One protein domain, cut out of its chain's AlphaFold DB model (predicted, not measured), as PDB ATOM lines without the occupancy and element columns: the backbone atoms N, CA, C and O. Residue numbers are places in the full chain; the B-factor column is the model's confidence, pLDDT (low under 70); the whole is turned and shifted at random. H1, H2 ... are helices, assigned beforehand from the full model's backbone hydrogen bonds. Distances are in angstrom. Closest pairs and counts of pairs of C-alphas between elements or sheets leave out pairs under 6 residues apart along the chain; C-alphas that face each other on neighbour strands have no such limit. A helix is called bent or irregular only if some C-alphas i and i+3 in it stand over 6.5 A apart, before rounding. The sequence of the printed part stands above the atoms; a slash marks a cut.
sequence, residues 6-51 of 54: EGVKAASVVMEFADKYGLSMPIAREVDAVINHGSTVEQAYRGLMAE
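AT A GLANCE: This is residues 6 to 51 of the 54 residues of a protein of Mycobacterium xenopi 3993 (UniProt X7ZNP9). Three helices stand in a row, with H2 in the middle: H2 and H3 fold back on each other as a helical hairpin, and H1 crosses the other side of H2 at a steep slant. H1 and H3, at the two ends of the row, have no contact with each other. The printed part has 46 residues, with three named helices in the order H1, H2, H3 and no named strand; the class is all helix. It is compact, with a radius of gyration of the C-alphas of 10.3 A, and spans 27 by 22 by 15 A.

IN THESE COORDINATES: H1, residues 6 to 21, begins with C-alpha 6 at (-61.647, -24.683, 26.114) and is 21.6 A long from first to last C-alpha. It has a kink of 34 degrees near residue 13 and is irregular, but only just: C-alphas 9 and 12 are 6.8 A apart. H2, residues 26 to 37, measures 14.9 A and begins with C-alpha 26 at (-77.068, -31.088, 19.108). H3, residues 41 to 50, measures 14.4 A and ends with C-alpha 50 at (-81.061, -35.048, 11.112).

HOW THE PARTS SIT: H1 touches H2 with residues 8 to 15 alone, and their closest C-alphas, those of Ala 11 and Asp 32, are 5.2 A apart. The two run opposite ways at a steep tilt of 59 degrees. H2 and H3 touch and form a helical hairpin, opposite ways at a shallow tilt of 26 degrees; their closest C-alphas, those of Glu 30 and Ala 44, are 5.1 A apart. H1 and H3 are apart. In H2 and H3 every O i to N i+4 pair is within hydrogen-bond range; in H1, 10 of 12 are.

THE WHOLE: The two C-alphas farthest apart, those of Tyr 21 and Glu 42, are 28.3 A from each other. The printed part has no cut, and the links H1 to H2 and H2 to H3 are tight. The mean pLDDT of the printed part is 92.6, and no printed residue is under 70.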
ATOM      1  N   GLU A   6     -60.394 -24.850  25.404       72.94
ATOM      2  CA  GLU A   6     -61.647 -24.683  26.114       72.94
ATOM      3  C   GLU A   6     -62.793 -25.491  25.500       72.94
ATOM      4  O   GLU A   6     -63.427 -26.243  26.225       72.94
ATOM      5  N   GLY A   7     -63.009 -25.444  24.180       75.38
ATOM      6  CA  GLY A   7     -64.102 -26.182  23.533       75.38
ATOM      7  C   GLY A   7     -63.961 -27.699  23.669       75.38
ATOM      8  O   GLY A   7     -64.942 -28.390  23.925       75.38
ATOM      9  N   VAL A   8     -62.726 -28.210  23.588       81.25
ATOM     10  CA  VAL A   8     -62.434 -29.645  23.751       81.25
ATOM     11  C   VAL A   8     -62.726 -30.113  25.178       81.25
ATOM     12  O   VAL A   8     -63.268 -31.191  25.386       81.25
ATOM     13  N   LYS A   9     -62.385 -29.289  26.174       81.00
ATOM     14  CA  LYS A   9     -62.581 -29.614  27.595       81.00
ATOM     15  C   LYS A   9     -64.009 -29.363  28.076       81.00
ATOM     16  O   LYS A   9     -64.459 -30.022  29.005       81.00
ATOM     17  N   ALA A  10     -64.701 -28.395  27.479       88.75
ATOM     18  CA  ALA A  10     -66.042 -28.001  27.886       88.75
ATOM     19  C   ALA A  10     -67.127 -28.923  27.322       88.75
ATOM     20  O   ALA A  10     -68.192 -28.990  27.921       88.75
ATOM     21  N   ALA A  11     -66.879 -29.628  26.212       92.31
ATOM     22  CA  ALA A  11     -67.896 -30.443  25.544       92.31
ATOM     23  C   ALA A  11     -68.578 -31.435  26.502       92.31
ATOM     24  O   ALA A  11     -69.796 -31.384  26.652       92.31
ATOM     25  N   SER A  12     -67.809 -32.235  27.244       91.88
ATOM     26  CA  SER A  12     -68.378 -33.211  28.184       91.88
ATOM     27  C   SER A  12     -69.107 -32.544  29.355       91.88
ATOM     28  O   SER A  12     -70.182 -32.988  29.743       91.88
ATOM     29  N   VAL A  13     -68.591 -31.418  29.863       94.69
ATOM     30  CA  VAL A  13     -69.258 -30.634  30.921       94.69
ATOM     31  C   VAL A  13     -70.599 -30.077  30.431       94.69
ATOM     32  O   VAL A  13     -71.589 -30.090  31.160       94.69
ATOM     33  N   VAL A  14     -70.659 -29.596  29.188       94.88
ATOM     34  CA  VAL A  14     -71.906 -29.138  28.566       94.88
ATOM     35  C   VAL A  14     -72.897 -30.291  28.438       94.88
ATOM     36  O   VAL A  14     -74.072 -30.076  28.727       94.88
ATOM     37  N   MET A  15     -72.448 -31.495  28.071       96.12
ATOM     38  CA  MET A  15     -73.315 -32.676  28.011       96.12
ATOM     39  C   MET A  15     -73.874 -33.053  29.390       96.12
ATOM     40  O   MET A  15     -75.077 -33.263  29.512       96.12
ATOM     41  N   GLU A  16     -73.059 -33.016  30.448       96.62
ATOM     42  CA  GLU A  16     -73.539 -33.232  31.824       96.62
ATOM     43  C   GLU A  16     -74.620 -32.215  32.234       96.62
ATOM     44  O   GLU A  16     -75.626 -32.566  32.857       96.62
ATOM     45  N   PHE A  17     -74.444 -30.937  31.881       97.25
ATOM     46  CA  PHE A  17     -75.466 -29.919  32.131       97.25
ATOM     47  C   PHE A  17     -76.718 -30.118  31.275       97.25
ATOM     48  O   PHE A  17     -77.826 -29.913  31.775       97.25
ATOM     49  N   ALA A  18     -76.556 -30.507  30.009       96.75
ATOM     50  CA  ALA A  18     -77.660 -30.784  29.101       96.75
ATOM     51  C   ALA A  18     -78.556 -31.893  29.668       96.75
ATOM     52  O   ALA A  18     -79.766 -31.691  29.783       96.75
ATOM     53  N   ASP A  19     -77.956 -32.984  30.149       96.88
ATOM     54  CA  ASP A  19     -78.662 -34.083  30.813       96.88
ATOM     55  C   ASP A  19     -79.347 -33.618  32.104       96.88
ATOM     56  O   ASP A  19     -80.522 -33.911  32.336       96.88
ATOM     57  N   LYS A  20     -78.646 -32.829  32.929       98.19
ATOM     58  CA  LYS A  20     -79.191 -32.291  34.185       98.19
ATOM     59  C   LYS A  20     -80.439 -31.429  33.979       98.19
ATOM     60  O   LYS A  20     -81.322 -31.430  34.837       98.19
ATOM     61  N   TYR A  21     -80.498 -30.666  32.890       97.69
ATOM     62  CA  TYR A  21     -81.592 -29.729  32.616       97.69
ATOM     63  C   TYR A  21     -82.550 -30.193  31.512       97.69
ATOM     64  O   TYR A  21     -83.483 -29.463  31.186       97.69
ATOM     65  N   GLY A  22     -82.353 -31.391  30.952       96.00
ATOM     66  CA  GLY A  22     -83.184 -31.928  29.874       96.00
ATOM     67  C   GLY A  22     -83.128 -31.092  28.591       96.00
ATOM     68  O   GLY A  22     -84.145 -30.938  27.916       96.00
ATOM     69  N   LEU A  23     -81.969 -30.505  28.276       94.44
ATOM     70  CA  LEU A  23     -81.769 -29.662  27.095       94.44
ATOM     71  C   LEU A  23     -81.189 -30.474  25.935       94.44
ATOM     72  O   LEU A  23     -80.221 -31.209  26.109       94.44
ATOM     73  N   SER A  24     -81.720 -30.276  24.727       92.56
ATOM     74  CA  SER A  24     -81.058 -30.775  23.517       92.56
ATOM     75  C   SER A  24     -79.907 -29.844  23.144       92.56
ATOM     76  O   SER A  24     -80.113 -28.652  22.916       92.56
ATOM     77  N   MET A  25     -78.694 -30.391  23.074       93.44
ATOM     78  CA  MET A  25     -77.481 -29.666  22.684       93.44
ATOM     79  C   MET A  25     -76.840 -30.320  21.450       93.44
ATOM     80  O   MET A  25     -75.734 -30.849  21.551       93.44
ATOM     81  N   PRO A  26     -77.494 -30.303  20.271       93.00
ATOM     82  CA  PRO A  26     -77.068 -31.088  19.108       93.00
ATOM     83  C   PRO A  26     -75.642 -30.785  18.660       93.00
ATOM     84  O   PRO A  26     -74.875 -31.692  18.362       93.00
ATOM     85  N   ILE A  27     -75.245 -29.513  18.684       92.56
ATOM     86  CA  ILE A  27     -73.889 -29.113  18.296       92.56
ATOM     87  C   ILE A  27     -72.858 -29.644  19.296       92.56
ATOM     88  O   ILE A  27     -71.864 -30.239  18.889       92.56
ATOM     89  N   ALA A  28     -73.091 -29.461  20.600       93.81
ATOM     90  CA  ALA A  28     -72.159 -29.932  21.625       93.81
ATOM     91  C   ALA A  28     -72.075 -31.465  21.649       93.81
ATOM     92  O   ALA A  28     -70.980 -32.000  21.780       93.81
ATOM     93  N   ARG A  29     -73.203 -32.152  21.424       94.88
ATOM     94  CA  ARG A  29     -73.294 -33.611  21.311       94.88
ATOM     95  C   ARG A  29     -72.410 -34.145  20.192       94.88
ATOM     96  O   ARG A  29     -71.646 -35.079  20.411       94.88
ATOM     97  N   GLU A  30     -72.491 -33.557  19.001       95.12
ATOM     98  CA  GLU A  30     -71.689 -34.011  17.858       95.12
ATOM     99  C   GLU A  30     -70.203 -33.668  18.024       95.12
ATOM    100  O   GLU A  30     -69.339 -34.456  17.640       95.12
ATOM    101  N   VAL A  31     -69.883 -32.532  18.654       93.25
ATOM    102  CA  VAL A  31     -68.498 -32.182  19.003       93.25
ATOM    103  C   VAL A  31     -67.919 -33.182  20.003       93.25
ATOM    104  O   VAL A  31     -66.848 -33.727  19.740       93.25
ATOM    105  N   ASP A  32     -68.621 -33.457  21.105       95.12
ATOM    106  CA  ASP A  32     -68.223 -34.419  22.140       95.12
ATOM    107  C   ASP A  32     -68.047 -35.828  21.553       95.12
ATOM    108  O   ASP A  32     -67.034 -36.490  21.789       95.12
ATOM    109  N   ALA A  33     -68.961 -36.243  20.670       95.12
ATOM    110  CA  ALA A  33     -68.882 -37.524  19.984       95.12
ATOM    111  C   ALA A  33     -67.589 -37.680  19.164       95.12
ATOM    112  O   ALA A  33     -66.967 -38.743  19.180       95.12
ATOM    113  N   VAL A  34     -67.161 -36.630  18.456       94.31
ATOM    114  CA  VAL A  34     -65.938 -36.663  17.640       94.31
ATOM    115  C   VAL A  34     -64.686 -36.669  18.511       94.31
ATOM    116  O   VAL A  34     -63.788 -37.482  18.294       94.31
ATOM    117  N   ILE A  35     -64.607 -35.775  19.497       91.88
ATOM    118  CA  ILE A  35     -63.363 -35.567  20.250       91.88
ATOM    119  C   ILE A  35     -63.154 -36.594  21.372       91.88
ATOM    120  O   ILE A  35     -62.005 -36.914  21.671       91.88
ATOM    121  N   ASN A  36     -64.233 -37.119  21.967       92.81
ATOM    122  CA  ASN A  36     -64.176 -38.003  23.139       92.81
ATOM    123  C   ASN A  36     -64.658 -39.432  22.853       92.81
ATOM    124  O   ASN A  36     -64.241 -40.359  23.548       92.81
ATOM    125  N   HIS A  37     -65.495 -39.640  21.830       94.81
ATOM    126  CA  HIS A  37     -66.139 -40.939  21.574       94.81
ATOM    127  C   HIS A  37     -65.790 -41.573  20.221       94.81
ATOM    128  O   HIS A  37     -66.309 -42.638  19.888       94.81
ATOM    129  N   GLY A  38     -64.867 -40.973  19.464       95.00
ATOM    130  CA  GLY A  38     -64.317 -41.567  18.244       95.00
ATOM    131  C   GLY A  38     -65.233 -41.497  17.020       95.00
ATOM    132  O   GLY A  38     -64.998 -42.220  16.051       95.00
ATOM    133  N   SER A  39     -66.257 -40.638  17.032       96.81
ATOM    134  CA  SER A  39     -67.040 -40.358  15.828       96.81
ATOM    135  C   SER A  39     -66.193 -39.667  14.760       96.81
ATOM    136  O   SER A  39     -65.331 -38.833  15.028       96.81
ATOM    137  N   THR A  40     -66.489 -39.991  13.510       97.12
ATOM    138  CA  THR A  40     -65.968 -39.295  12.331       97.12
ATOM    139  C   THR A  40     -66.688 -37.965  12.118       97.12
ATOM    140  O   THR A  40     -67.838 -37.778  12.526       97.12
ATOM    141  N   VAL A  41     -66.038 -37.046  11.406       93.25
ATOM    142  CA  VAL A  41     -66.629 -35.750  11.043       93.25
ATOM    143  C   VAL A  41     -67.874 -35.945  10.166       93.25
ATOM    144  O   VAL A  41     -68.866 -35.239  10.317       93.25
ATOM    145  N   GLU A  42     -67.879 -36.951   9.293       96.44
ATOM    146  CA  GLU A  42     -69.020 -37.293   8.443       96.44
ATOM    147  C   GLU A  42     -70.232 -37.771   9.252       96.44
ATOM    148  O   GLU A  42     -71.374 -37.514   8.864       96.44
ATOM    149  N   GLN A  43     -70.006 -38.478  10.366       96.69
ATOM    150  CA  GLN A  43     -71.078 -38.851  11.291       96.69
ATOM    151  C   GLN A  43     -71.662 -37.614  11.973       96.69
ATOM    152  O   GLN A  43     -72.884 -37.476  11.977       96.69
ATOM    153  N   ALA A  44     -70.810 -36.690  12.427       94.75
ATOM    154  CA  ALA A  44     -71.249 -35.430  13.019       94.75
ATOM    155  C   ALA A  44     -72.123 -34.609  12.058       94.75
ATOM    156  O   ALA A  44     -73.219 -34.185  12.420       94.75
ATOM    157  N   TYR A  45     -71.701 -34.451  10.797       94.06
ATOM    158  CA  TYR A  45     -72.506 -33.753   9.785       94.06
ATOM    159  C   TYR A  45     -73.875 -34.403   9.566       94.06
ATOM    160  O   TYR A  45     -74.883 -33.699   9.498       94.06
ATOM    161  N   ARG A  46     -73.937 -35.737   9.465       94.75
ATOM    162  CA  ARG A  46     -75.218 -36.445   9.313       94.75
ATOM    163  C   ARG A  46     -76.124 -36.257  10.524       94.75
ATOM    164  O   ARG A  46     -77.318 -36.051  10.340       94.75
ATOM    165  N   GLY A  47     -75.563 -36.314  11.727       92.25
ATOM    166  CA  GLY A  47     -76.316 -36.131  12.961       92.25
ATOM    167  C   GLY A  47     -76.881 -34.718  13.114       92.25
ATOM    168  O   GLY A  47     -78.049 -34.575  13.463       92.25
ATOM    169  N   LEU A  48     -76.118 -33.683  12.740       92.88
ATOM    170  CA  LEU A  48     -76.611 -32.298  12.726       92.88
ATOM    171  C   LEU A  48     -77.738 -32.079  11.710       92.88
ATOM    172  O   LEU A  48     -78.702 -31.389  12.014       92.88
ATOM    173  N   MET A  49     -77.633 -32.660  10.512       91.19
ATOM    174  CA  MET A  49     -78.671 -32.522   9.480       91.19
ATOM    175  C   MET A  49     -79.957 -33.291   9.802       91.19
ATOM    176  O   MET A  49     -80.997 -33.001   9.214       91.19
ATOM    177  N   ALA A  50     -79.890 -34.295  10.679       88.31
ATOM    178  CA  ALA A  50     -81.061 -35.048  11.112       88.31
ATOM    179  C   ALA A  50     -81.923 -34.266  12.116       88.31
ATOM    180  O   ALA A  50     -83.098 -34.590  12.292       88.31
ATOM    181  N   GLU A  51     -81.361 -33.244  12.764       81.94
ATOM    182  CA  GLU A  51     -82.113 -32.369  13.655       81.94
ATOM    183  C   GLU A  51     -82.832 -31.279  12.858       81.94
ATOM    184  O   GLU A  51     -82.230 -30.563  12.059       81.94
TER     185      GLU A  51